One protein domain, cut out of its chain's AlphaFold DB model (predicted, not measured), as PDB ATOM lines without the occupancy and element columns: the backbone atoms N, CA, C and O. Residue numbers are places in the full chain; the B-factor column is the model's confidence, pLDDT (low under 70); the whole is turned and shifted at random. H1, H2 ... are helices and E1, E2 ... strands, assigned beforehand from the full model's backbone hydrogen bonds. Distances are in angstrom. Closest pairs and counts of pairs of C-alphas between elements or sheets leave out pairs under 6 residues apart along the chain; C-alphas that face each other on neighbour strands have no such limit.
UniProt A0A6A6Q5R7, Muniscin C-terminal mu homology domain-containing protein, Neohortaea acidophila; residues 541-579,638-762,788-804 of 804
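Overview. This is residues 541 to 579, 638 to 762 and 788 to 804 of the 804 residues of the protein "Muniscin C-terminal mu homology domain-containing protein" of Neohortaea acidophila (UniProt A0A6A6Q5R7). A long, twisted sheet of seven strands and a smaller sheet of four make a sandwich, two sheets partly face to face, their strands crossed at 29 degrees. The small sheet covers one end of the large one; E1, E2, E10 and E11 run on past it as a long arm, where the short H1 only grazes the large sheet. The printed part has 181 residues and is mostly strand, with E1 to E10, H1 and E11 along the chain. The large sheet, E2 E1 E11 E10 E5 E8 E7, is mixed; the small one, E3 E4 E9 E6, is all antiparallel. The whole is loose, with a radius of gyration of the C-alphas of 19.8 A and spans of 76 by 35 by 27 A.

Along the chain. Begin with the large sheet: find C-alpha 541 at (-7.508, 59.846, 10.778), where E1, residues 541 to 554, sets out for 43.3 A. E2, 557 to 572, is 46.3 A long; E11, 791 to 803, 36.1 A; E10, 739 to 751, 40.7 A; E5, 674 to 687, 33.7 A; E8, 708 to 719, 28.8 A; and E7 is 701 to 703. In the small sheet, look for E3, 642 to 651, E4, 654 to 663, E9, 725 to 733, and E6, 691 to 697. H1 is residues 755 to 758, and E11 ends at C-alpha 803, (-13.609, 47.062, -26.720).

Arrangement. Start at E1 and E11, parallel at 15 degrees, with N 547 and O 795 2.8 A apart. On its other side E1 forms an antiparallel hairpin with edge strand E2, with N 548 and O 564 2.7 A apart; E2 bends by 56 degrees at residue 560. E10 and E5 are antiparallel, with N 683 and O 743 2.8 A apart. E5 and E8 each bend by 75 degrees, at residues 678 and 715. In the small sheet E4 is antiparallel to E9, with N 657 and O 729 2.8 A apart. Between the sheets, the closest C-alphas of E4 and E8 are Leu 663 and Leu 718, 5.1 A; those of E3 and E11 are Ile 644 and Ala 803, 6.1 A. H1 is too short for an O i to N i+4 pair; its one O i to N i+3 pair is within range.

Size, cuts and confidence. Look for the two farthest C-alphas at Ser 577 and Ala 652, 77.0 A apart. Residues 580 to 637 and 763 to 787 are not printed, leaving C-alpha gaps of 44.9 A and 15.9 A. Of the links printed whole, none is long. Mean pLDDT of the printed part is 88.6; residues 575 to 579 and 750 to 759 are under 70.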
ATOM      1  N   LEU A 541      -7.548  59.486  12.197       90.69
ATOM      2  CA  LEU A 541      -7.508  59.846  10.778       90.69
ATOM      3  C   LEU A 541      -7.626  58.583   9.920       90.69
ATOM      4  O   LEU A 541      -6.892  57.616  10.124       90.69
ATOM      5  N   ASN A 542      -8.512  58.627   8.930       92.94
ATOM      6  CA  ASN A 542      -8.765  57.542   7.992       92.94
ATOM      7  C   ASN A 542      -8.674  58.021   6.550       92.94
ATOM      8  O   ASN A 542      -8.956  59.181   6.245       92.94
ATOM      9  N   SER A 543      -8.359  57.086   5.660       93.56
ATOM     10  CA  SER A 543      -8.305  57.289   4.218       93.56
ATOM     11  C   SER A 543      -9.269  56.364   3.473       93.56
ATOM     12  O   SER A 543      -9.565  55.243   3.888       93.56
ATOM     13  N   SER A 544      -9.752  56.813   2.322       93.31
ATOM     14  CA  SER A 544     -10.346  55.938   1.320       93.31
ATOM     15  C   SER A 544      -9.804  56.304  -0.047       93.31
ATOM     16  O   SER A 544      -9.851  57.467  -0.441       93.31
ATOM     17  N   ILE A 545      -9.324  55.298  -0.769       92.94
ATOM     18  CA  ILE A 545      -8.759  55.439  -2.105       92.94
ATOM     19  C   ILE A 545      -9.698  54.750  -3.094       92.94
ATOM     20  O   ILE A 545      -9.975  53.556  -2.956       92.94
ATOM     21  N   VAL A 546     -10.197  55.492  -4.083       93.06
ATOM     22  CA  VAL A 546     -11.046  54.963  -5.158       93.06
ATOM     23  C   VAL A 546     -10.374  55.260  -6.492       93.06
ATOM     24  O   VAL A 546     -10.223  56.417  -6.871       93.06
ATOM     25  N   GLU A 547      -9.967  54.211  -7.197       92.44
ATOM     26  CA  GLU A 547      -9.246  54.270  -8.469       92.44
ATOM     27  C   GLU A 547     -10.100  53.752  -9.621       92.44
ATOM     28  O   GLU A 547     -10.804  52.754  -9.499       92.44
ATOM     29  N   THR A 548     -10.018  54.439 -10.754       93.38
ATOM     30  CA  THR A 548     -10.859  54.251 -11.933       93.38
ATOM     31  C   THR A 548      -9.978  53.943 -13.135       93.38
ATOM     32  O   THR A 548      -9.162  54.773 -13.543       93.38
ATOM     33  N   VAL A 549     -10.153  52.754 -13.711       93.38
ATOM     34  CA  VAL A 549      -9.414  52.281 -14.884       93.38
ATOM     35  C   VAL A 549     -10.192  52.598 -16.155       93.38
ATOM     36  O   VAL A 549     -11.231  51.994 -16.428       93.38
ATOM     37  N   GLY A 550      -9.674  53.526 -16.954       93.81
ATOM     38  CA  GLY A 550     -10.059  53.677 -18.353       93.81
ATOM     39  C   GLY A 550      -9.255  52.718 -19.231       93.81
ATOM     40  O   GLY A 550      -8.044  52.586 -19.051       93.81
ATOM     41  N   ALA A 551      -9.903  52.065 -20.193       94.19
ATOM     42  CA  ALA A 551      -9.235  51.226 -21.185       94.19
ATOM     43  C   ALA A 551     -10.028  51.188 -22.496       94.19
ATOM     44  O   ALA A 551     -11.242  50.974 -22.491       94.19
ATOM     45  N   ARG A 552      -9.339  51.345 -23.628       94.75
ATOM     46  CA  ARG A 552      -9.901  51.136 -24.963       94.75
ATOM     47  C   ARG A 552      -9.136  50.034 -25.682       94.75
ATOM     48  O   ARG A 552      -7.947  50.192 -25.957       94.75
ATOM     49  N   PHE A 553      -9.836  48.967 -26.040       94.06
ATOM     50  CA  PHE A 553      -9.319  47.882 -26.865       94.06
ATOM     51  C   PHE A 553      -9.883  47.954 -28.286       94.06
ATOM     52  O   PHE A 553     -11.026  48.363 -28.490       94.06
ATOM     53  N   GLU A 554      -9.096  47.516 -29.260       93.44
ATOM     54  CA  GLU A 554      -9.506  47.392 -30.659       93.44
ATOM     55  C   GLU A 554      -8.909  46.101 -31.231       93.44
ATOM     56  O   GLU A 554      -7.704  45.867 -31.136       93.44
ATOM     57  N   ASN A 555      -9.753  45.194 -31.730       87.62
ATOM     58  CA  ASN A 555      -9.382  43.835 -32.147       87.62
ATOM     59  C   ASN A 555      -8.639  43.008 -31.065       87.62
ATOM     60  O   ASN A 555      -7.989  42.002 -31.373       87.62
ATOM     61  N   GLY A 556      -8.738  43.394 -29.789       85.94
ATOM     62  CA  GLY A 556      -7.997  42.800 -28.670       85.94
ATOM     63  C   GLY A 556      -6.556  43.305 -28.491       85.94
ATOM     64  O   GLY A 556      -5.798  42.675 -27.761       85.94
ATOM     65  N   GLN A 557      -6.166  44.409 -29.135       90.69
ATOM     66  CA  GLN A 557      -4.997  45.211 -28.751       90.69
ATOM     67  C   GLN A 557      -5.449  46.393 -27.886       90.69
ATOM     68  O   GLN A 557      -6.549  46.906 -28.083       90.69
ATOM     69  N   LEU A 558      -4.626  46.831 -26.931       90.44
ATOM     70  CA  LEU A 558      -4.904  48.012 -26.112       90.44
ATOM     71  C   LEU A 558      -4.461  49.278 -26.863       90.44
ATOM     72  O   LEU A 558      -3.281  49.433 -27.161       90.44
ATOM     73  N   ILE A 559      -5.402  50.173 -27.159       92.38
ATOM     74  CA  ILE A 559      -5.164  51.431 -27.888       92.38
ATOM     75  C   ILE A 559      -4.891  52.591 -26.927       92.38
ATOM     76  O   ILE A 559      -4.080  53.468 -27.213       92.38
ATOM     77  N   SER A 560      -5.563  52.607 -25.776       90.75
ATOM     78  CA  SER A 560      -5.281  53.554 -24.699       90.75
ATOM     79  C   SER A 560      -5.726  53.001 -23.350       90.75
ATOM     80  O   SER A 560      -6.666  52.210 -23.264       90.75
ATOM     81  N   SER A 561      -5.065  53.432 -22.278       91.25
ATOM     82  CA  SER A 561      -5.539  53.224 -20.911       91.25
ATOM     83  C   SER A 561      -5.182  54.415 -20.030       91.25
ATOM     84  O   SER A 561      -4.309  55.212 -20.372       91.25
ATOM     85  N   SER A 562      -5.896  54.565 -18.919       91.69
ATOM     86  CA  SER A 562      -5.661  55.614 -17.932       91.69
ATOM     87  C   SER A 562      -6.068  55.141 -16.541       91.69
ATOM     88  O   SER A 562      -6.975  54.321 -16.388       91.69
ATOM     89  N   LEU A 563      -5.394  55.669 -15.522       92.50
ATOM     90  CA  LEU A 563      -5.689  55.399 -14.120       92.50
ATOM     91  C   LEU A 563      -5.876  56.739 -13.399       92.50
ATOM     92  O   LEU A 563      -4.932  57.516 -13.245       92.50
ATOM     93  N   ILE A 564      -7.121  57.020 -13.014       93.56
ATOM     94  CA  ILE A 564      -7.538  58.252 -12.332       93.56
ATOM     95  C   ILE A 564      -8.086  57.858 -10.966       93.56
ATOM     96  O   ILE A 564      -8.902  56.942 -10.885       93.56
ATOM     97  N   GLY A 565      -7.667  58.530  -9.900       93.31
ATOM     98  CA  GLY A 565      -8.112  58.212  -8.548       93.31
ATOM     99  C   GLY A 565      -8.518  59.422  -7.723       93.31
ATOM    100  O   GLY A 565      -8.144  60.564  -8.003       93.31
ATOM    101  N   GLU A 566      -9.291  59.147  -6.681       94.94
ATOM    102  CA  GLU A 566      -9.665  60.100  -5.643       94.94
ATOM    103  C   GLU A 566      -9.240  59.541  -4.280       94.94
ATOM    104  O   GLU A 566      -9.390  58.347  -4.009       94.94
ATOM    105  N   ILE A 567      -8.695  60.409  -3.426       94.94
ATOM    106  CA  ILE A 567      -8.460  60.123  -2.008       94.94
ATOM    107  C   ILE A 567      -9.465  60.944  -1.217       94.94
ATOM    108  O   ILE A 567      -9.477  62.173  -1.325       94.94
ATOM    109  N   ALA A 568     -10.255  60.290  -0.376       95.31
ATOM    110  CA  ALA A 568     -11.022  60.948   0.669       95.31
ATOM    111  C   ALA A 568     -10.405  60.701   2.044       95.31
ATOM    112  O   ALA A 568      -9.821  59.646   2.290       95.31
ATOM    113  N   LEU A 569     -10.567  61.674   2.937       95.38
ATOM    114  CA  LEU A 569     -10.161  61.601   4.336       95.38
ATOM    115  C   LEU A 569     -11.377  61.789   5.249       95.38
ATOM    116  O   LEU A 569     -12.352  62.439   4.868       95.38
ATOM    117  N   ALA A 570     -11.304  61.233   6.455       93.62
ATOM    118  CA  ALA A 570     -12.223  61.498   7.561       93.62
ATOM    119  C   ALA A 570     -11.440  61.477   8.879       93.62
ATOM    120  O   ALA A 570     -10.506  60.681   9.008       93.62
ATOM    121  N   TYR A 571     -11.827  62.300   9.851       92.00
ATOM    122  CA  TYR A 571     -11.223  62.294  11.180       92.00
ATOM    123  C   TYR A 571     -12.276  62.086  12.270       92.00
ATOM    124  O   TYR A 571     -13.146  62.930  12.480       92.00
ATOM    125  N   ASN A 572     -12.161  60.970  12.991       89.94
ATOM    126  CA  ASN A 572     -13.017  60.640  14.126       89.94
ATOM    127  C   ASN A 572     -12.207  60.811  15.417       89.94
ATOM    128  O   ASN A 572     -11.318  60.009  15.706       89.94
ATOM    129  N   ALA A 573     -12.489  61.871  16.178       82.56
ATOM    130  CA  ALA A 573     -11.721  62.228  17.371       82.56
ATOM    131  C   ALA A 573     -11.727  61.105  18.426       82.56
ATOM    132  O   ALA A 573     -12.784  60.635  18.846       82.56
ATOM    133  N   THR A 574     -10.537  60.685  18.861       74.12
ATOM    134  CA  THR A 574     -10.347  59.562  19.801       74.12
ATOM    135  C   THR A 574     -10.239  59.987  21.260       74.12
ATOM    136  O   THR A 574     -10.499  59.184  22.151       74.12
ATOM    137  N   ASP A 575      -9.838  61.233  21.503       64.81
ATOM    138  CA  ASP A 575      -9.724  61.835  22.827       64.81
ATOM    139  C   ASP A 575     -10.571  63.113  22.851       64.81
ATOM    140  O   ASP A 575     -10.519  63.927  21.931       64.81
ATOM    141  N   SER A 576     -11.387  63.269  23.891       57.50
ATOM    142  CA  SER A 576     -12.292  64.413  24.052       57.50
ATOM    143  C   SER A 576     -11.609  65.649  24.654       57.50
ATOM    144  O   SER A 576     -12.260  66.681  24.800       57.50
ATOM    145  N   SER A 577     -10.333  65.551  25.047       55.06
ATOM    146  CA  SER A 577      -9.614  66.609  25.769       55.06
ATOM    147  C   SER A 577      -8.691  67.480  24.905       55.06
ATOM    148  O   SER A 577      -8.164  68.471  25.418       55.06
ATOM    149  N   ALA A 578      -8.474  67.142  23.631       56.28
ATOM    150  CA  ALA A 578      -7.594  67.883  22.725       56.28
ATOM    151  C   ALA A 578      -8.390  68.516  21.566       56.28
ATOM    152  O   ALA A 578      -9.248  67.847  20.986       56.28
ATOM    153  N   PRO A 579      -8.127  69.784  21.187       54.62
ATOM    154  CA  PRO A 579      -8.688  70.345  19.964       54.62
ATOM    155  C   PRO A 579      -8.075  69.647  18.734       54.62
ATOM    156  O   PRO A 579      -6.895  69.290  18.776       54.62
ATOM    157  N   ALA A 638       0.065  47.910 -18.475       83.31
ATOM    158  CA  ALA A 638      -1.270  48.481 -18.526       83.31
ATOM    159  C   ALA A 638      -2.035  48.249 -17.204       83.31
ATOM    160  O   ALA A 638      -2.145  47.103 -16.766       83.31
ATOM    161  N   PRO A 639      -2.698  49.266 -16.616       87.12
ATOM    162  CA  PRO A 639      -3.530  49.121 -15.411       87.12
ATOM    163  C   PRO A 639      -4.872  48.399 -15.660       87.12
ATOM    164  O   PRO A 639      -5.760  48.429 -14.812       87.12
ATOM    165  N   ALA A 640      -5.050  47.775 -16.827       91.31
ATOM    166  CA  ALA A 640      -6.300  47.201 -17.318       91.31
ATOM    167  C   ALA A 640      -6.289  45.658 -17.216       91.31
ATOM    168  O   ALA A 640      -5.705  45.019 -18.092       91.31
ATOM    169  N   PRO A 641      -6.901  45.037 -16.183       92.06
ATOM    170  CA  PRO A 641      -6.762  43.598 -15.914       92.06
ATOM    171  C   PRO A 641      -7.543  42.689 -16.872       92.06
ATOM    172  O   PRO A 641      -7.121  41.564 -17.133       92.06
ATOM    173  N   LEU A 642      -8.677  43.157 -17.395       94.12
ATOM    174  CA  LEU A 642      -9.616  42.363 -18.187       94.12
ATOM    175  C   LEU A 642      -9.392  42.614 -19.685       94.12
ATOM    176  O   LEU A 642      -9.828  43.637 -20.216       94.12
ATOM    177  N   LEU A 643      -8.731  41.692 -20.383       94.50
ATOM    178  CA  LEU A 643      -8.653  41.741 -21.842       94.50
ATOM    179  C   LEU A 643      -9.997  41.321 -22.434       94.50
ATOM    180  O   LEU A 643     -10.536  40.275 -22.078       94.50
ATOM    181  N   ILE A 644     -10.511  42.119 -23.370       95.25
ATOM    182  CA  ILE A 644     -11.759  41.853 -24.087       95.25
ATOM    183  C   ILE A 644     -11.480  41.916 -25.584       95.25
ATOM    184  O   ILE A 644     -10.914  42.885 -26.090       95.25
ATOM    185  N   LYS A 645     -11.902  40.873 -26.298       94.88
ATOM    186  CA  LYS A 645     -11.790  40.758 -27.750       94.88
ATOM    187  C   LYS A 645     -13.138  40.327 -28.337       94.88
ATOM    188  O   LYS A 645     -13.449  39.130 -28.313       94.88
ATOM    189  N   PRO A 646     -13.957  41.263 -28.850       94.50
ATOM    190  CA  PRO A 646     -15.057  40.899 -29.729       94.50
ATOM    191  C   PRO A 646     -14.511  40.309 -31.040       94.50
ATOM    192  O   PRO A 646     -13.403  40.611 -31.481       94.50
ATOM    193  N   ALA A 647     -15.302  39.441 -31.659       94.31
ATOM    194  CA  ALA A 647     -15.091  38.932 -33.006       94.31
ATOM    195  C   ALA A 647     -16.445  38.893 -33.717       94.31
ATOM    196  O   ALA A 647     -17.396  38.287 -33.214       94.31
ATOM    197  N   LEU A 648     -16.531  39.571 -34.861       93.25
ATOM    198  CA  LEU A 648     -17.778  39.868 -35.557       93.25
ATOM    199  C   LEU A 648     -17.917  39.031 -36.836       93.25
ATOM    200  O   LEU A 648     -16.983  38.936 -37.629       93.25
ATOM    201  N   ARG A 649     -19.102  38.461 -37.059       94.25
ATOM    202  CA  ARG A 649     -19.529  37.867 -38.331       94.25
ATOM    203  C   ARG A 649     -20.877  38.468 -38.708       94.25
ATOM    204  O   ARG A 649     -21.896  38.145 -38.095       94.25
ATOM    205  N   VAL A 650     -20.863  39.333 -39.714       91.75
ATOM    206  CA  VAL A 650     -22.058  40.002 -40.232       91.75
ATOM    207  C   VAL A 650     -22.631  39.207 -41.406       91.75
ATOM    208  O   VAL A 650     -21.892  38.655 -42.219       91.75
ATOM    209  N   GLU A 651     -23.955  39.125 -41.470       92.56
ATOM    210  CA  GLU A 651     -24.754  38.555 -42.553       92.56
ATOM    211  C   GLU A 651     -25.926  39.526 -42.822       92.56
ATOM    212  O   GLU A 651     -26.310  40.300 -41.945       92.56
ATOM    213  N   ALA A 652     -26.522  39.509 -44.019       89.56
ATOM    214  CA  ALA A 652     -27.442  40.574 -44.464       89.56
ATOM    215  C   ALA A 652     -28.680  40.820 -43.567       89.56
ATOM    216  O   ALA A 652     -29.257  41.904 -43.604       89.56
ATOM    217  N   THR A 653     -29.094  39.827 -42.772       91.38
ATOM    218  CA  THR A 653     -30.232  39.905 -41.831       91.38
ATOM    219  C   THR A 653     -29.886  39.421 -40.419       91.38
ATOM    220  O   THR A 653     -30.772  39.256 -39.574       91.38
ATOM    221  N   GLN A 654     -28.612  39.111 -40.150       93.44
ATOM    222  CA  GLN A 654     -28.167  38.551 -38.873       93.44
ATOM    223  C   GLN A 654     -26.739  38.976 -38.540       93.44
ATOM    224  O   GLN A 654     -25.867  39.022 -39.398       93.44
ATOM    225  N   CYS A 655     -26.462  39.197 -37.260       94.44
ATOM    226  CA  CYS A 655     -25.130  39.548 -36.787       94.44
ATOM    227  C   CYS A 655     -24.717  38.601 -35.658       94.44
ATOM    228  O   CYS A 655     -25.386  38.529 -34.626       94.44
ATOM    229  N   SER A 656     -23.643  37.838 -35.860       95.44
ATOM    230  CA  SER A 656     -23.099  36.909 -34.865       95.44
ATOM    231  C   SER A 656     -21.827  37.486 -34.251       95.44
ATOM    232  O   SER A 656     -20.886  37.819 -34.967       95.44
ATOM    233  N   VAL A 657     -21.782  37.569 -32.924       95.88
ATOM    234  CA  VAL A 657     -20.650  38.099 -32.158       95.88
ATOM    235  C   VAL A 657     -20.158  37.047 -31.175       95.88
ATOM    236  O   VAL A 657     -20.954  36.418 -30.474       95.88
ATOM    237  N   ILE A 658     -18.840  36.891 -31.086       96.06
ATOM    238  CA  ILE A 658     -18.178  36.148 -30.012       96.06
ATOM    239  C   ILE A 658     -17.360  37.154 -29.204       96.06
ATOM    240  O   ILE A 658     -16.371  37.686 -29.702       96.06
ATOM    241  N   VAL A 659     -17.761  37.417 -27.964       96.44
ATOM    242  CA  VAL A 659     -16.989  38.231 -27.018       96.44
ATOM    243  C   VAL A 659     -16.103  37.284 -26.223       96.44
ATOM    244  O   VAL A 659     -16.595  36.519 -25.397       96.44
ATOM    245  N   SER A 660     -14.800  37.308 -26.501       95.44
ATOM    246  CA  SER A 660     -13.806  36.555 -25.731       95.44
ATOM    247  C   SER A 660     -13.227  37.447 -24.632       95.44
ATOM    248  O   SER A 660     -12.899  38.600 -24.917       95.44
ATOM    249  N   TYR A 661     -13.068  36.933 -23.414       95.62
ATOM    250  CA  TYR A 661     -12.411  37.647 -22.315       95.62
ATOM    251  C   TYR A 661     -11.378  36.776 -21.590       95.62
ATOM    252  O   TYR A 661     -11.461  35.547 -21.609       95.62
ATOM    253  N   ALA A 662     -10.357  37.421 -21.021       94.88
ATOM    254  CA  ALA A 662      -9.233  36.782 -20.334       94.88
ATOM    255  C   ALA A 662      -8.503  37.784 -19.418       94.88
ATOM    256  O   ALA A 662      -8.802  38.980 -19.429       94.88
ATOM    257  N   LEU A 663      -7.490  37.313 -18.682       93.50
ATOM    258  CA  LEU A 663      -6.467  38.197 -18.120       93.50
ATOM    259  C   LEU A 663      -5.740  38.936 -19.258       93.50
ATOM    260  O   LEU A 663      -5.386  38.330 -20.270       93.50
ATOM    261  N   ASN A 664      -5.486  40.231 -19.087       91.38
ATOM    262  CA  ASN A 664      -4.606  40.989 -19.972       91.38
ATOM    263  C   ASN A 664      -3.129  40.611 -19.733       91.38
ATOM    264  O   ASN A 664      -2.647  40.815 -18.620       91.38
ATOM    265  N   PRO A 665      -2.378  40.125 -20.744       88.50
ATOM    266  CA  PRO A 665      -0.958  39.798 -20.585       88.50
ATOM    267  C   PRO A 665      -0.081  40.981 -20.151       88.50
ATOM    268  O   PRO A 665       0.943  40.763 -19.512       88.50
ATOM    269  N   SER A 666      -0.486  42.219 -20.463       86.69
ATOM    270  CA  SER A 666       0.209  43.448 -20.046       86.69
ATOM    271  C   SER A 666      -0.207  43.957 -18.657       86.69
ATOM    272  O   SER A 666       0.228  45.036 -18.261       86.69
ATOM    273  N   PHE A 667      -1.062  43.235 -17.920       88.00
ATOM    274  CA  PHE A 667      -1.421  43.581 -16.543       88.00
ATOM    275  C   PHE A 667      -0.473  42.903 -15.549       88.00
ATOM    276  O   PHE A 667      -0.409  41.675 -15.459       88.00
ATOM    277  N   ASN A 668       0.244  43.706 -14.767       83.94
ATOM    278  CA  ASN A 668       1.169  43.205 -13.757       83.94
ATOM    279  C   ASN A 668       0.410  42.749 -12.496       83.94
ATOM    280  O   ASN A 668      -0.060  43.571 -11.713       83.94
ATOM    281  N   LEU A 669       0.342  41.432 -12.272       79.31
ATOM    282  CA  LEU A 669      -0.249  40.815 -11.072       79.31
ATOM    283  C   LEU A 669       0.573  41.032  -9.779       79.31
ATOM    284  O   LEU A 669       0.148  40.581  -8.715       79.31
ATOM    285  N   GLN A 670       1.746  41.670  -9.859       76.38
ATOM    286  CA  GLN A 670       2.678  41.932  -8.750       76.38
ATOM    287  C   GLN A 670       2.972  40.689  -7.887       76.38
ATOM    288  O   GLN A 670       2.879  40.698  -6.661       76.38
ATOM    289  N   GLY A 671       3.316  39.583  -8.553       73.56
ATOM    290  CA  GLY A 671       3.673  38.316  -7.905       73.56
ATOM    291  C   GLY A 671       2.491  37.463  -7.430       73.56
ATOM    292  O   GLY A 671       2.722  36.405  -6.854       73.56
ATOM    293  N   GLN A 672       1.243  37.877  -7.671       80.06
ATOM    294  CA  GLN A 672       0.073  37.001  -7.528       80.06
ATOM    295  C   GLN A 672      -0.100  36.108  -8.771       80.06
ATOM    296  O   GLN A 672       0.280  36.489  -9.876       80.06
ATOM    297  N   GLU A 673      -0.724  34.937  -8.612       84.00
ATOM    298  CA  GLU A 673      -1.053  34.036  -9.736       84.00
ATOM    299  C   GLU A 673      -2.362  34.419 -10.455       84.00
ATOM    300  O   GLU A 673      -2.589  34.032 -11.607       84.00
ATOM    301  N   SER A 674      -3.237  35.174  -9.781       88.62
ATOM    302  CA  SER A 674      -4.551  35.577 -10.290       88.62
ATOM    303  C   SER A 674      -5.082  36.857  -9.638       88.62
ATOM    304  O   SER A 674      -4.586  37.295  -8.599       88.62
ATOM    305  N   ILE A 675      -6.107  37.444 -10.260       89.44
ATOM    306  CA  ILE A 675      -6.910  38.558  -9.747       89.44
ATOM    307  C   ILE A 675      -8.396  38.206  -9.871       89.44
ATOM    308  O   ILE A 675      -8.846  37.785 -10.936       89.44
ATOM    309  N   THR A 676      -9.176  38.391  -8.806       91.62
ATOM    310  CA  THR A 676     -10.641  38.261  -8.854       91.62
ATOM    311  C   THR A 676     -11.271  39.634  -9.039       91.62
ATOM    312  O   THR A 676     -11.004  40.555  -8.270       91.62
ATOM    313  N   LEU A 677     -12.105  39.760 -10.067       93.50
ATOM    314  CA  LEU A 677     -12.938  40.925 -10.330       93.50
ATOM    315  C   LEU A 677     -14.365  40.618  -9.866       93.50
ATOM    316  O   LEU A 677     -14.902  39.572 -10.220       93.50
ATOM    317  N   SER A 678     -14.983  41.527  -9.119       93.06
ATOM    318  CA  SER A 678     -16.359  41.405  -8.634       93.06
ATOM    319  C   SER A 678     -17.344  42.232  -9.453       93.06
ATOM    320  O   SER A 678     -16.972  43.197 -10.129       93.06
ATOM    321  N   ASN A 679     -18.623  41.844  -9.382       92.94
ATOM    322  CA  ASN A 679     -19.744  42.481 -10.086       92.94
ATOM    323  C   ASN A 679     -19.475  42.714 -11.588       92.94
ATOM    324  O   ASN A 679     -19.870  43.730 -12.166       92.94
ATOM    325  N   VAL A 680     -18.800  41.754 -12.230       95.62
ATOM    326  CA  VAL A 680     -18.415  41.823 -13.638       95.62
ATOM    327  C   VAL A 680     -19.655  41.782 -14.523       95.62
ATOM    328  O   VAL A 680     -20.495  40.883 -14.426       95.62
ATOM    329  N   MET A 681     -19.760  42.759 -15.417       95.81
ATOM    330  CA  MET A 681     -20.858  42.917 -16.359       95.81
ATOM    331  C   MET A 681     -20.306  43.327 -17.724       95.81
ATOM    332  O   MET A 681     -19.547  44.289 -17.821       95.81
ATOM    333  N   LEU A 682     -20.679  42.598 -18.777       96.75
ATOM    334  CA  LEU A 682     -20.298  42.900 -20.161       96.75
ATOM    335  C   LEU A 682     -21.544  43.278 -20.962       96.75
ATOM    336  O   LEU A 682     -22.517  42.524 -20.977       96.75
ATOM    337  N   ALA A 683     -21.509  44.427 -21.636       96.69
ATOM    338  CA  ALA A 683     -22.622  45.002 -22.384       96.69
ATOM    339  C   ALA A 683     -22.226  45.227 -23.853       96.69
ATOM    340  O   ALA A 683     -21.446  46.118 -24.176       96.69
ATOM    341  N   LEU A 684     -22.766  44.393 -24.741       96.44
ATOM    342  CA  LEU A 684     -22.481  44.348 -26.174       96.44
ATOM    343  C   LEU A 684     -23.567  45.082 -26.973       96.44
ATOM    344  O   LEU A 684     -24.728  44.668 -26.980       96.44
ATOM    345  N   THR A 685     -23.165  46.126 -27.693       95.25
ATOM    346  CA  THR A 685     -23.993  46.911 -28.620       95.25
ATOM    347  C   THR A 685     -23.674  46.528 -30.064       95.25
ATOM    348  O   THR A 685     -22.502  46.375 -30.414       95.25
ATOM    349  N   ILE A 686     -24.694  46.413 -30.918       94.44
ATOM    350  CA  ILE A 686     -24.518  46.351 -32.380       94.44
ATOM    351  C   ILE A 686     -24.599  47.755 -32.979       94.44
ATOM    352  O   ILE A 686     -25.523  48.513 -32.684       94.44
ATOM    353  N   GLU A 687     -23.645  48.086 -33.847       91.19
ATOM    354  CA  GLU A 687     -23.542  49.381 -34.520       91.19
ATOM    355  C   GLU A 687     -23.970  49.268 -35.996       91.19
ATOM    356  O   GLU A 687     -23.831  48.222 -36.635       91.19
ATOM    357  N   GLY A 688     -24.539  50.346 -36.544       86.62
ATOM    358  CA  GLY A 688     -24.974  50.439 -37.946       86.62
ATOM    359  C   GLY A 688     -26.338  49.824 -38.283       86.62
ATOM    360  O   GLY A 688     -26.939  50.222 -39.276       86.62
ATOM    361  N   SER A 689     -26.871  48.919 -37.455       88.00
ATOM    362  CA  SER A 689     -28.160  48.257 -37.706       88.00
ATOM    363  C   SER A 689     -28.990  48.066 -36.434       88.00
ATOM    364  O   SER A 689     -28.461  47.891 -35.331       88.00
ATOM    365  N   LYS A 690     -30.320  48.084 -36.580       91.06
ATOM    366  CA  LYS A 690     -31.250  47.737 -35.500       91.06
ATOM    367  C   LYS A 690     -31.353  46.224 -35.362       91.06
ATOM    368  O   LYS A 690     -31.530  45.517 -36.354       91.06
ATOM    369  N   ALA A 691     -31.289  45.740 -34.125       92.19
ATOM    370  CA  ALA A 691     -31.540  44.343 -33.801       92.19
ATOM    371  C   ALA A 691     -32.989  44.147 -33.326       92.19
ATOM    372  O   ALA A 691     -33.411  44.737 -32.334       92.19
ATOM    373  N   THR A 692     -33.754  43.287 -33.999       92.06
ATOM    374  CA  THR A 692     -35.158  42.987 -33.653       92.06
ATOM    375  C   THR A 692     -35.274  41.953 -32.526       92.06
ATOM    376  O   THR A 692     -36.228  41.974 -31.739       92.06
ATOM    377  N   GLY A 693     -34.266  41.086 -32.403       92.06
ATOM    378  CA  GLY A 693     -34.117  40.067 -31.366       92.06
ATOM    379  C   GLY A 693     -32.663  39.608 -31.237       92.06
ATOM    380  O   GLY A 693     -31.854  39.837 -32.136       92.06
ATOM    381  N   CYS A 694     -32.331  38.940 -30.130       94.88
ATOM    382  CA  CYS A 694     -31.013  38.352 -29.897       94.88
ATOM    383  C   CYS A 694     -31.137  36.988 -29.206       94.88
ATOM    384  O   CYS A 694     -31.955  36.817 -28.303       94.88
ATOM    385  N   GLN A 695     -30.319  36.025 -29.629       95.25
ATOM    386  CA  GLN A 695     -30.105  34.737 -28.967       95.25
ATOM    387  C   GLN A 695     -28.693  34.724 -28.379       95.25
ATOM    388  O   GLN A 695     -27.752  35.123 -29.062       95.25
ATOM    389  N   SER A 696     -28.513  34.257 -27.144       96.69
ATOM    390  CA  SER A 696     -27.209  34.300 -26.470       96.69
ATOM    391  C   SER A 696     -26.871  33.029 -25.694       96.69
ATOM    392  O   SER A 696     -27.748  32.289 -25.246       96.69
ATOM    393  N   LYS A 697     -25.566  32.766 -25.559       95.19
ATOM    394  CA  LYS A 697     -25.002  31.700 -24.726       95.19
ATOM    395  C   LYS A 697     -23.735  32.220 -24.023       95.19
ATOM    396  O   LYS A 697     -22.756  32.474 -24.727       95.19
ATOM    397  N   PRO A 698     -23.709  32.349 -22.681       94.81
ATOM    398  CA  PRO A 698     -24.828  32.187 -21.744       94.81
ATOM    399  C   PRO A 698     -25.973  33.177 -22.016       94.81
ATOM    400  O   PRO A 698     -25.827  34.105 -22.812       94.81
ATOM    401  N   VAL A 699     -27.120  32.961 -21.371       93.00
ATOM    402  CA  VAL A 699     -28.290  33.842 -21.502       93.00
ATOM    403  C   VAL A 699     -27.945  35.229 -20.954       93.00
ATOM    404  O   VAL A 699     -27.515  35.353 -19.810       93.00
ATOM    405  N   GLY A 700     -28.132  36.255 -21.780       93.38
ATOM    406  CA  GLY A 700     -28.001  37.668 -21.419       93.38
ATOM    407  C   GLY A 700     -29.288  38.447 -21.694       93.38
ATOM    408  O   GLY A 700     -30.120  38.039 -22.508       93.38
ATOM    409  N   SER A 701     -29.446  39.583 -21.025       95.94
ATOM    410  CA  SER A 701     -30.630  40.438 -21.106       95.94
ATOM    411  C   SER A 701     -30.538  41.386 -22.302       95.94
ATOM    412  O   SER A 701     -29.691  42.278 -22.337       95.94
ATOM    413  N   PHE A 702     -31.413  41.196 -23.292       96.19
ATOM    414  CA  PHE A 702     -31.441  41.985 -24.527       96.19
ATOM    415  C   PHE A 702     -32.444  43.149 -24.460       96.19
ATOM    416  O   PHE A 702     -33.632  42.949 -24.211       96.19
ATOM    417  N   ILE A 703     -31.965  44.362 -24.738       94.81
ATOM    418  CA  ILE A 703     -32.734  45.606 -24.842       94.81
ATOM    419  C   ILE A 703     -32.814  45.993 -26.324       94.81
ATOM    420  O   ILE A 703     -31.893  46.606 -26.874       94.81
ATOM    421  N   ARG A 704     -33.940  45.641 -26.960       92.94
ATOM    422  CA  ARG A 704     -34.201  45.850 -28.397       92.94
ATOM    423  C   ARG A 704     -33.937  47.285 -28.843       92.94
ATOM    424  O   ARG A 704     -33.190  47.506 -29.789       92.94
ATOM    425  N   ASP A 705     -34.486  48.249 -28.113       90.94
ATOM    426  CA  ASP A 705     -34.494  49.672 -28.481       90.94
ATOM    427  C   ASP A 705     -33.091  50.305 -28.535       90.94
ATOM    428  O   ASP A 705     -32.924  51.404 -29.058       90.94
ATOM    429  N   LYS A 706     -32.078  49.611 -27.993       92.00
ATOM    430  CA  LYS A 706     -30.670  50.029 -27.971       92.00
ATOM    431  C   LYS A 706     -29.742  49.116 -28.786       92.00
ATOM    432  O   LYS A 706     -28.535  49.320 -28.735       92.00
ATOM    433  N   SER A 707     -30.260  48.089 -29.472       94.00
ATOM    434  CA  SER A 707     -29.452  47.003 -30.067       94.00
ATOM    435  C   SER A 707     -28.433  46.388 -29.081       94.00
ATOM    436  O   SER A 707     -27.341  45.982 -29.478       94.00
ATOM    437  N   LEU A 708     -28.777  46.342 -27.787       94.75
ATOM    438  CA  LEU A 708     -27.853  46.070 -26.681       94.75
ATOM    439  C   LEU A 708     -28.198  44.748 -25.990       94.75
ATOM    440  O   LEU A 708     -29.347  44.543 -25.613       94.75
ATOM    441  N   ILE A 709     -27.215  43.887 -25.736       96.75
ATOM    442  CA  ILE A 709     -27.334  42.776 -24.778       96.75
ATOM    443  C   ILE A 709     -26.336  42.964 -23.640       96.75
ATOM    444  O   ILE A 709     -25.208  43.379 -23.885       96.75
ATOM    445  N   TYR A 710     -26.722  42.642 -22.406       95.88
ATOM    446  CA  TYR A 710     -25.784  42.591 -21.286       95.88
ATOM    447  C   TYR A 710     -25.813  41.246 -20.556       95.88
ATOM    448  O   TYR A 710     -26.857  40.605 -20.422       95.88
ATOM    449  N   TRP A 711     -24.646  40.842 -20.065       97.31
ATOM    450  CA  TRP A 711     -24.444  39.674 -19.217       97.31
ATOM    451  C   TRP A 711     -23.889  40.128 -17.873       97.31
ATOM    452  O   TRP A 711     -22.880  40.828 -17.834       97.31
ATOM    453  N   GLN A 712     -24.526  39.712 -16.781       95.62
ATOM    454  CA  GLN A 712     -23.955  39.799 -15.438       95.62
ATOM    455  C   GLN A 712     -23.241  38.472 -15.170       95.62
ATOM    456  O   GLN A 712     -23.879  37.421 -15.190       95.62
ATOM    457  N   LEU A 713     -21.921  38.518 -14.997       93.75
ATOM    458  CA  LEU A 713     -21.081  37.339 -14.766       93.75
ATOM    459  C   LEU A 713     -20.850  37.085 -13.268       93.75
ATOM    460  O   LEU A 713     -20.606  35.948 -12.879       93.75
ATOM    461  N   GLY A 714     -20.988  38.118 -12.428       93.00
ATOM    462  CA  GLY A 714     -20.745  38.029 -10.986       93.00
ATOM    463  C   GLY A 714     -19.262  38.197 -10.670       93.00
ATOM    464  O   GLY A 714     -18.649  39.158 -11.134       93.00
ATOM    465  N   ASP A 715     -18.696  37.284  -9.886       93.00
ATOM    466  CA  ASP A 715     -17.263  37.260  -9.583       93.00
ATOM    467  C   ASP A 715     -16.505  36.418 -10.622       93.00
ATOM    468  O   ASP A 715     -16.870  35.275 -10.898       93.00
ATOM    469  N   VAL A 716     -15.436  36.975 -11.199       93.62
ATOM    470  CA  VAL A 716     -14.614  36.341 -12.243       93.62
ATOM    471  C   VAL A 716     -13.144  36.379 -11.832       93.62
ATOM    472  O   VAL A 716     -12.554  37.451 -11.700       93.62
ATOM    473  N   THR A 717     -12.533  35.207 -11.665       92.62
ATOM    474  CA  THR A 717     -11.099  35.077 -11.363       92.62
ATOM    475  C   THR A 717     -10.290  34.908 -12.644       92.62
ATOM    476  O   THR A 717     -10.465  33.943 -13.383       92.62
ATOM    477  N   LEU A 718      -9.382  35.849 -12.893       91.31
ATOM    478  CA  LEU A 718      -8.484  35.883 -14.041       91.31
ATOM    479  C   LEU A 718      -7.082  35.435 -13.605       91.31
ATOM    480  O   LEU A 718      -6.401  36.153 -12.871       91.31
ATOM    481  N   SER A 719      -6.642  34.262 -14.062       89.38
ATOM    482  CA  SER A 719      -5.335  33.680 -13.712       89.38
ATOM    483  C   SER A 719      -4.335  33.756 -14.863       89.38
ATOM    484  O   SER A 719      -4.716  33.717 -16.038       89.38
ATOM    485  N   HIS A 720      -3.040  33.822 -14.547       82.75
ATOM    486  CA  HIS A 720      -2.000  33.798 -15.575       82.75
ATOM    487  C   HIS A 720      -2.015  32.463 -16.346       82.75
ATOM    488  O   HIS A 720      -2.141  31.392 -15.758       82.75
ATOM    489  N   GLY A 721      -1.923  32.521 -17.679       77.81
ATOM    490  CA  GLY A 721      -1.992  31.336 -18.546       77.81
ATOM    491  C   GLY A 721      -3.380  30.687 -18.690       77.81
ATOM    492  O   GLY A 721      -3.498  29.684 -19.395       77.81
ATOM    493  N   ALA A 722      -4.435  31.238 -18.076       85.44
ATOM    494  CA  ALA A 722      -5.801  30.749 -18.265       85.44
ATOM    495  C   ALA A 722      -6.293  30.949 -19.713       85.44
ATOM    496  O   ALA A 722      -5.929  31.908 -20.399       85.44
ATOM    497  N   GLY A 723      -7.150  30.038 -20.184       84.81
ATOM    498  CA  GLY A 723      -7.792  30.152 -21.495       84.81
ATOM    499  C   GLY A 723      -8.811  31.298 -21.550       84.81
ATOM    500  O   GLY A 723      -9.356  31.701 -20.528       84.81
ATOM    501  N   SER A 724      -9.102  31.801 -22.754       91.19
ATOM    502  CA  SER A 724     -10.150  32.817 -22.933       91.19
ATOM    503  C   SER A 724     -11.552  32.209 -22.865       91.19
ATOM    504  O   SER A 724     -11.908  31.337 -23.666       91.19
ATOM    505  N   GLU A 725     -12.362  32.722 -21.945       94.56
ATOM    506  CA  GLU A 725     -13.789  32.426 -21.852       94.56
ATOM    507  C   GLU A 725     -14.572  33.223 -22.902       94.56
ATOM    508  O   GLU A 725     -14.083  34.221 -23.442       94.56
ATOM    509  N   LYS A 726     -15.761  32.737 -23.287       95.75
ATOM    510  CA  LYS A 726     -16.470  33.215 -24.486       95.75
ATOM    511  C   LYS A 726     -17.971  33.339 -24.271       95.75
ATOM    512  O   LYS A 726     -18.646  32.350 -23.993       95.75
ATOM    513  N   LEU A 727     -18.489  34.542 -24.499       96.38
ATOM    514  CA  LEU A 727     -19.916  34.826 -24.621       96.38
ATOM    515  C   LEU A 727     -20.270  34.885 -26.109       96.38
ATOM    516  O   LEU A 727     -19.552  35.495 -26.901       96.38
ATOM    517  N   LEU A 728     -21.372  34.252 -26.502       96.56
ATOM    518  CA  LEU A 728     -21.865  34.259 -27.876       96.56
ATOM    519  C   LEU A 728     -23.212  34.980 -27.931       96.56
ATOM    520  O   LEU A 728     -24.093  34.708 -27.114       96.56
ATOM    521  N   ALA A 729     -23.385  35.845 -28.927       96.44
ATOM    522  CA  ALA A 729     -24.647  36.504 -29.246       96.44
ATOM    523  C   ALA A 729     -24.934  36.414 -30.750       96.44
ATOM    524  O   ALA A 729     -24.038  36.594 -31.573       96.44
ATOM    525  N   ARG A 730     -26.189  36.153 -31.115       96.12
ATOM    526  CA  ARG A 730     -26.690  36.150 -32.493       96.12
ATOM    527  C   ARG A 730     -27.920  37.041 -32.561       96.12
ATOM    528  O   ARG A 730     -28.996  36.666 -32.097       96.12
ATOM    529  N   PHE A 731     -27.741  38.225 -33.123       95.88
ATOM    530  CA  PHE A 731     -28.792  39.206 -33.341       95.88
ATOM    531  C   PHE A 731     -29.479  38.936 -34.681       95.88
ATOM    532  O   PHE A 731     -28.812  38.626 -35.667       95.88
ATOM    533  N   ALA A 732     -30.801  39.085 -34.729       95.25
ATOM    534  CA  ALA A 732     -31.530  39.274 -35.979       95.25
ATOM    535  C   ALA A 732     -31.548  40.778 -36.276       95.25
ATOM    536  O   ALA A 732     -31.991  41.554 -35.427       95.25
ATOM    537  N   THR A 733     -31.038  41.190 -37.434       93.62
ATOM    538  CA  THR A 733     -30.828  42.600 -37.787       93.62
ATOM    539  C   THR A 733     -31.646  43.002 -39.010       93.62
ATOM    540  O   THR A 733     -31.874  42.197 -39.910       93.62
ATOM    541  N   GLU A 734     -32.119  44.250 -39.039       91.00
ATOM    542  CA  GLU A 734     -32.924  44.783 -40.158       91.00
ATOM    543  C   GLU A 734     -32.078  45.021 -41.423       91.00
ATOM    544  O   GLU A 734     -32.586  44.946 -42.539       91.00
ATOM    545  N   ALA A 735     -30.783  45.278 -41.230       89.19
ATOM    546  CA  ALA A 735     -29.767  45.445 -42.264       89.19
ATOM    547  C   ALA A 735     -28.411  44.867 -41.809       89.19
ATOM    548  O   ALA A 735     -28.267  44.409 -40.667       89.19
ATOM    549  N   GLU A 736     -27.407  44.952 -42.680       90.12
ATOM    550  CA  GLU A 736     -26.005  44.652 -42.379       90.12
ATOM    551  C   GLU A 736     -25.466  45.578 -41.265       90.12
ATOM    552  O   GLU A 736     -25.676  46.790 -41.289       90.12
ATOM    553  N   ALA A 737     -24.811  45.009 -40.251       88.88
ATOM    554  CA  ALA A 737     -24.224  45.762 -39.142       88.88
ATOM    555  C   ALA A 737     -22.819  46.274 -39.498       88.88
ATOM    556  O   ALA A 737     -22.002  45.525 -40.025       88.88
ATOM    557  N   THR A 738     -22.501  47.523 -39.152       89.56
ATOM    558  CA  THR A 738     -21.188  48.127 -39.454       89.56
ATOM    559  C   THR A 738     -20.123  47.810 -38.408       89.56
ATOM    560  O   THR A 738     -18.944  48.058 -38.641       89.56
ATOM    561  N   GLY A 739     -20.519  47.312 -37.235       90.06
ATOM    562  CA  GLY A 739     -19.600  47.029 -36.141       90.06
ATOM    563  C   GLY A 739     -20.297  46.524 -34.883       90.06
ATOM    564  O   GLY A 739     -21.515  46.337 -34.840       90.06
ATOM    565  N   ALA A 740     -19.498  46.324 -33.843       92.31
ATOM    566  CA  ALA A 740     -19.952  45.999 -32.501       92.31
ATOM    567  C   ALA A 740     -19.064  46.711 -31.476       92.31
ATOM    568  O   ALA A 740     -17.906  47.020 -31.757       92.31
ATOM    569  N   SER A 741     -19.593  46.957 -30.281       94.50
ATOM    570  CA  SER A 741     -18.819  47.507 -29.169       94.50
ATOM    571  C   SER A 741     -19.235  46.888 -27.843       94.50
ATOM    572  O   SER A 741     -20.417  46.658 -27.594       94.50
ATOM    573  N   VAL A 742     -18.253  46.576 -26.997       96.62
ATOM    574  CA  VAL A 742     -18.450  45.959 -25.681       96.62
ATOM    575  C   VAL A 742     -18.001  46.940 -24.609       96.62
ATOM    576  O   VAL A 742     -16.805  47.187 -24.477       96.62
ATOM    577  N   GLU A 743     -18.940  47.482 -23.839       96.50
ATOM    578  CA  GLU A 743     -18.645  48.139 -22.562       96.50
ATOM    579  C   GLU A 743     -18.476  47.057 -21.485       96.50
ATOM    580  O   GLU A 743     -19.217  46.071 -21.461       96.50
ATOM    581  N   ALA A 744     -17.520  47.237 -20.577       96.00
ATOM    582  CA  ALA A 744     -17.348  46.381 -19.413       96.00
ATOM    583  C   ALA A 744     -17.454  47.179 -18.121       96.00
ATOM    584  O   ALA A 744     -16.944  48.294 -18.023       96.00
ATOM    585  N   ARG A 745     -18.054  46.565 -17.101       95.12
ATOM    586  CA  ARG A 745     -17.962  47.035 -15.722       95.12
ATOM    587  C   ARG A 745     -17.490  45.931 -14.803       95.12
ATOM    588  O   ARG A 745     -17.800  44.767 -15.032       95.12
ATOM    589  N   TRP A 746     -16.721  46.316 -13.799       94.69
ATOM    590  CA  TRP A 746     -16.165  45.442 -12.773       94.69
ATOM    591  C   TRP A 746     -15.632  46.297 -11.620       94.69
ATOM    592  O   TRP A 746     -15.324  47.482 -11.791       94.69
ATOM    593  N   GLU A 747     -15.489  45.694 -10.447       92.19
ATOM    594  CA  GLU A 747     -14.870  46.319  -9.282       92.19
ATOM    595  C   GLU A 747     -13.970  45.344  -8.525       92.19
ATOM    596  O   GLU A 747     -14.105  44.130  -8.638       92.19
ATOM    597  N   VAL A 748     -13.040  45.880  -7.742       89.31
ATOM    598  CA  VAL A 748     -12.178  45.122  -6.837       89.31
ATOM    599  C   VAL A 748     -12.049  45.910  -5.537       89.31
ATOM    600  O   VAL A 748     -11.769  47.110  -5.560       89.31
ATOM    601  N   THR A 749     -12.258  45.260  -4.396       82.38
ATOM    602  CA  THR A 749     -12.288  45.896  -3.066       82.38
ATOM    603  C   THR A 749     -11.270  45.277  -2.120       82.38
ATOM    604  O   THR A 749     -11.124  44.058  -2.088       82.38
ATOM    605  N   GLY A 750     -10.616  46.096  -1.294       69.69
ATOM    606  CA  GLY A 750      -9.648  45.634  -0.301       69.69
ATOM    607  C   GLY A 750      -9.340  46.679   0.773       69.69
ATOM    608  O   GLY A 750      -9.641  47.863   0.633       69.69
ATOM    609  N   SER A 751      -8.737  46.237   1.870       57.97
ATOM    610  CA  SER A 751      -8.259  47.100   2.955       57.97
ATOM    611  C   SER A 751      -6.825  47.580   2.712       57.97
ATOM    612  O   SER A 751      -6.040  46.912   2.033       57.97
ATOM    613  N   SER A 752      -6.446  48.711   3.312       49.59
ATOM    614  CA  SER A 752      -5.032  49.084   3.458       49.59
ATOM    615  C   SER A 752      -4.292  47.971   4.215       49.59
ATOM    616  O   SER A 752      -4.632  47.672   5.357       49.59
ATOM    617  N   GLY A 753      -3.312  47.337   3.562       46.34
ATOM    618  CA  GLY A 753      -2.599  46.152   4.066       46.34
ATOM    619  C   GLY A 753      -3.011  44.816   3.427       46.34
ATOM    620  O   GLY A 753      -2.343  43.811   3.652       46.34
ATOM    621  N   SER A 754      -4.066  44.785   2.606       51.50
ATOM    622  CA  SER A 754      -4.401  43.644   1.737       51.50
ATOM    623  C   SER A 754      -3.597  43.678   0.426       51.50
ATOM    624  O   SER A 754      -3.086  44.732   0.042       51.50
ATOM    625  N   SER A 755      -3.549  42.563  -0.315       49.47
ATOM    626  CA  SER A 755      -2.887  42.449  -1.628       49.47
ATOM    627  C   SER A 755      -3.364  43.474  -2.668       49.47
ATOM    628  O   SER A 755      -2.641  43.735  -3.623       49.47
ATOM    629  N   LEU A 756      -4.517  44.133  -2.475       54.62
ATOM    630  CA  LEU A 756      -4.916  45.282  -3.301       54.62
ATOM    631  C   LEU A 756      -3.965  46.481  -3.212       54.62
ATOM    632  O   LEU A 756      -3.996  47.324  -4.102       54.62
ATOM    633  N   ALA A 757      -3.111  46.578  -2.191       53.56
ATOM    634  CA  ALA A 757      -2.024  47.557  -2.182       53.56
ATOM    635  C   ALA A 757      -1.042  47.348  -3.356       53.56
ATOM    636  O   ALA A 757      -0.388  48.297  -3.769       53.56
ATOM    637  N   ALA A 758      -0.991  46.139  -3.925       56.12
ATOM    638  CA  ALA A 758      -0.216  45.799  -5.113       56.12
ATOM    639  C   ALA A 758      -1.004  45.974  -6.434       56.12
ATOM    640  O   ALA A 758      -0.468  45.705  -7.507       56.12
ATOM    641  N   TRP A 759      -2.275  46.400  -6.395       68.06
ATOM    642  CA  TRP A 759      -3.127  46.546  -7.585       68.06
ATOM    643  C   TRP A 759      -3.561  48.007  -7.790       68.06
ATOM    644  O   TRP A 759      -4.007  48.697  -6.866       68.06
ATOM    645  N   GLY A 760      -3.435  48.483  -9.031       71.31
ATOM    646  CA  GLY A 760      -3.540  49.907  -9.348       71.31
ATOM    647  C   GLY A 760      -2.247  50.644  -8.989       71.31
ATOM    648  O   GLY A 760      -1.161  50.216  -9.366       71.31
ATOM    649  N   SER A 761      -2.365  51.764  -8.282       73.75
ATOM    650  CA  SER A 761      -1.268  52.725  -8.078       73.75
ATOM    651  C   SER A 761      -0.185  52.374  -7.053       73.75
ATOM    652  O   SER A 761       0.852  53.034  -7.030       73.75
ATOM    653  N   ALA A 762      -0.465  51.455  -6.123       77.75
ATOM    654  CA  ALA A 762       0.257  51.320  -4.851       77.75
ATOM    655  C   ALA A 762       0.395  52.626  -4.021       77.75
ATOM    656  O   ALA A 762       1.215  52.695  -3.104       77.75
ATOM    657  N   LYS A 788       3.724  56.941   9.829       89.31
ATOM    658  CA  LYS A 788       2.769  55.877  10.152       89.31
ATOM    659  C   LYS A 788       1.699  55.808   9.065       89.31
ATOM    660  O   LYS A 788       0.993  56.789   8.846       89.31
ATOM    661  N   GLY A 789       1.522  54.645   8.440       87.38
ATOM    662  CA  GLY A 789       0.443  54.426   7.470       87.38
ATOM    663  C   GLY A 789      -0.944  54.717   8.061       87.38
ATOM    664  O   GLY A 789      -1.265  54.269   9.166       87.38
ATOM    665  N   VAL A 790      -1.760  55.469   7.324       89.50
ATOM    666  CA  VAL A 790      -3.145  55.806   7.677       89.50
ATOM    667  C   VAL A 790      -4.051  54.626   7.317       89.50
ATOM    668  O   VAL A 790      -3.976  54.075   6.215       89.50
ATOM    669  N   GLN A 791      -4.926  54.224   8.243       87.69
ATOM    670  CA  GLN A 791      -5.889  53.145   8.007       87.69
ATOM    671  C   GLN A 791      -6.860  53.530   6.879       87.69
ATOM    672  O   GLN A 791      -7.162  54.710   6.671       87.69
ATOM    673  N   GLY A 792      -7.340  52.551   6.111       86.50
ATOM    674  CA  GLY A 792      -8.245  52.861   5.012       86.50
ATOM    675  C   GLY A 792      -8.760  51.691   4.189       86.50
ATOM    676  O   GLY A 792      -8.440  50.523   4.426       86.50
ATOM    677  N   VAL A 793      -9.580  52.052   3.203       88.69
ATOM    678  CA  VAL A 793     -10.214  51.143   2.240       88.69
ATOM    679  C   VAL A 793      -9.846  51.569   0.821       88.69
ATOM    680  O   VAL A 793     -10.047  52.728   0.445       88.69
ATOM    681  N   ARG A 794      -9.340  50.620   0.030       87.75
ATOM    682  CA  ARG A 794      -8.963  50.777  -1.378       87.75
ATOM    683  C   ARG A 794      -9.989  50.075  -2.271       87.75
ATOM    684  O   ARG A 794     -10.345  48.919  -2.038       87.75
ATOM    685  N   LYS A 795     -10.445  50.760  -3.317       89.44
ATOM    686  CA  LYS A 795     -11.327  50.202  -4.346       89.44
ATOM    687  C   LYS A 795     -10.801  50.549  -5.734       89.44
ATOM    688  O   LYS A 795     -10.503  51.709  -5.995       89.44
ATOM    689  N   LEU A 796     -10.727  49.560  -6.616       90.88
ATOM    690  CA  LEU A 796     -10.438  49.723  -8.039       90.88
ATOM    691  C   LEU A 796     -11.727  49.447  -8.826       90.88
ATOM    692  O   LEU A 796     -12.423  48.480  -8.526       90.88
ATOM    693  N   VAL A 797     -12.075  50.280  -9.804       92.62
ATOM    694  CA  VAL A 797     -13.280  50.117 -10.634       92.62
ATOM    695  C   VAL A 797     -12.994  50.359 -12.111       92.62
ATOM    696  O   VAL A 797     -12.121  51.143 -12.479       92.62
ATOM    697  N   SER A 798     -13.797  49.741 -12.970       94.00
ATOM    698  CA  SER A 798     -13.946  50.139 -14.369       94.00
ATOM    699  C   SER A 798     -14.468  51.579 -14.497       94.00
ATOM    700  O   SER A 798     -15.510  51.911 -13.923       94.00
ATOM    701  N   GLY A 799     -13.798  52.405 -15.298       91.00
ATOM    702  CA  GLY A 799     -14.346  53.647 -15.846       91.00
ATOM    703  C   GLY A 799     -14.887  53.426 -17.258       91.00
ATOM    704  O   GLY A 799     -15.619  52.474 -17.515       91.00
ATOM    705  N   SER A 800     -14.470  54.277 -18.201       92.44
ATOM    706  CA  SER A 800     -14.678  54.036 -19.635       92.44
ATOM    707  C   SER A 800     -13.827  52.846 -20.092       92.44
ATOM    708  O   SER A 800     -12.649  53.002 -20.418       92.44
ATOM    709  N   TYR A 801     -14.413  51.649 -20.045       95.81
ATOM    710  CA  TYR A 801     -13.764  50.378 -20.365       95.81
ATOM    711  C   TYR A 801     -14.477  49.748 -21.568       95.81
ATOM    712  O   TYR A 801     -15.555  49.170 -21.426       95.81
ATOM    713  N   VAL A 802     -13.920  49.923 -22.770       95.75
ATOM    714  CA  VAL A 802     -14.600  49.620 -24.043       95.75
ATOM    715  C   VAL A 802     -13.702  48.812 -24.977       95.75
ATOM    716  O   VAL A 802     -12.533  49.143 -25.153       95.75
ATOM    717  N   ALA A 803     -14.256  47.795 -25.632       95.50
ATOM    718  CA  ALA A 803     -13.609  47.062 -26.720       95.50
ATOM    719  C   ALA A 803     -14.413  47.156 -28.027       95.50
ATOM    720  O   ALA A 803     -15.646  47.130 -27.995       95.50
ATOM    721  N   LYS A 804     -13.713  47.229 -29.163       91.62
ATOM    722  CA  LYS A 804     -14.256  47.095 -30.526       91.62
ATOM    723  C   LYS A 804     -13.517  46.015 -31.318       91.62
ATOM    724  O   LYS A 804     -12.355  45.718 -30.955       91.62
TER     725      LYS A 804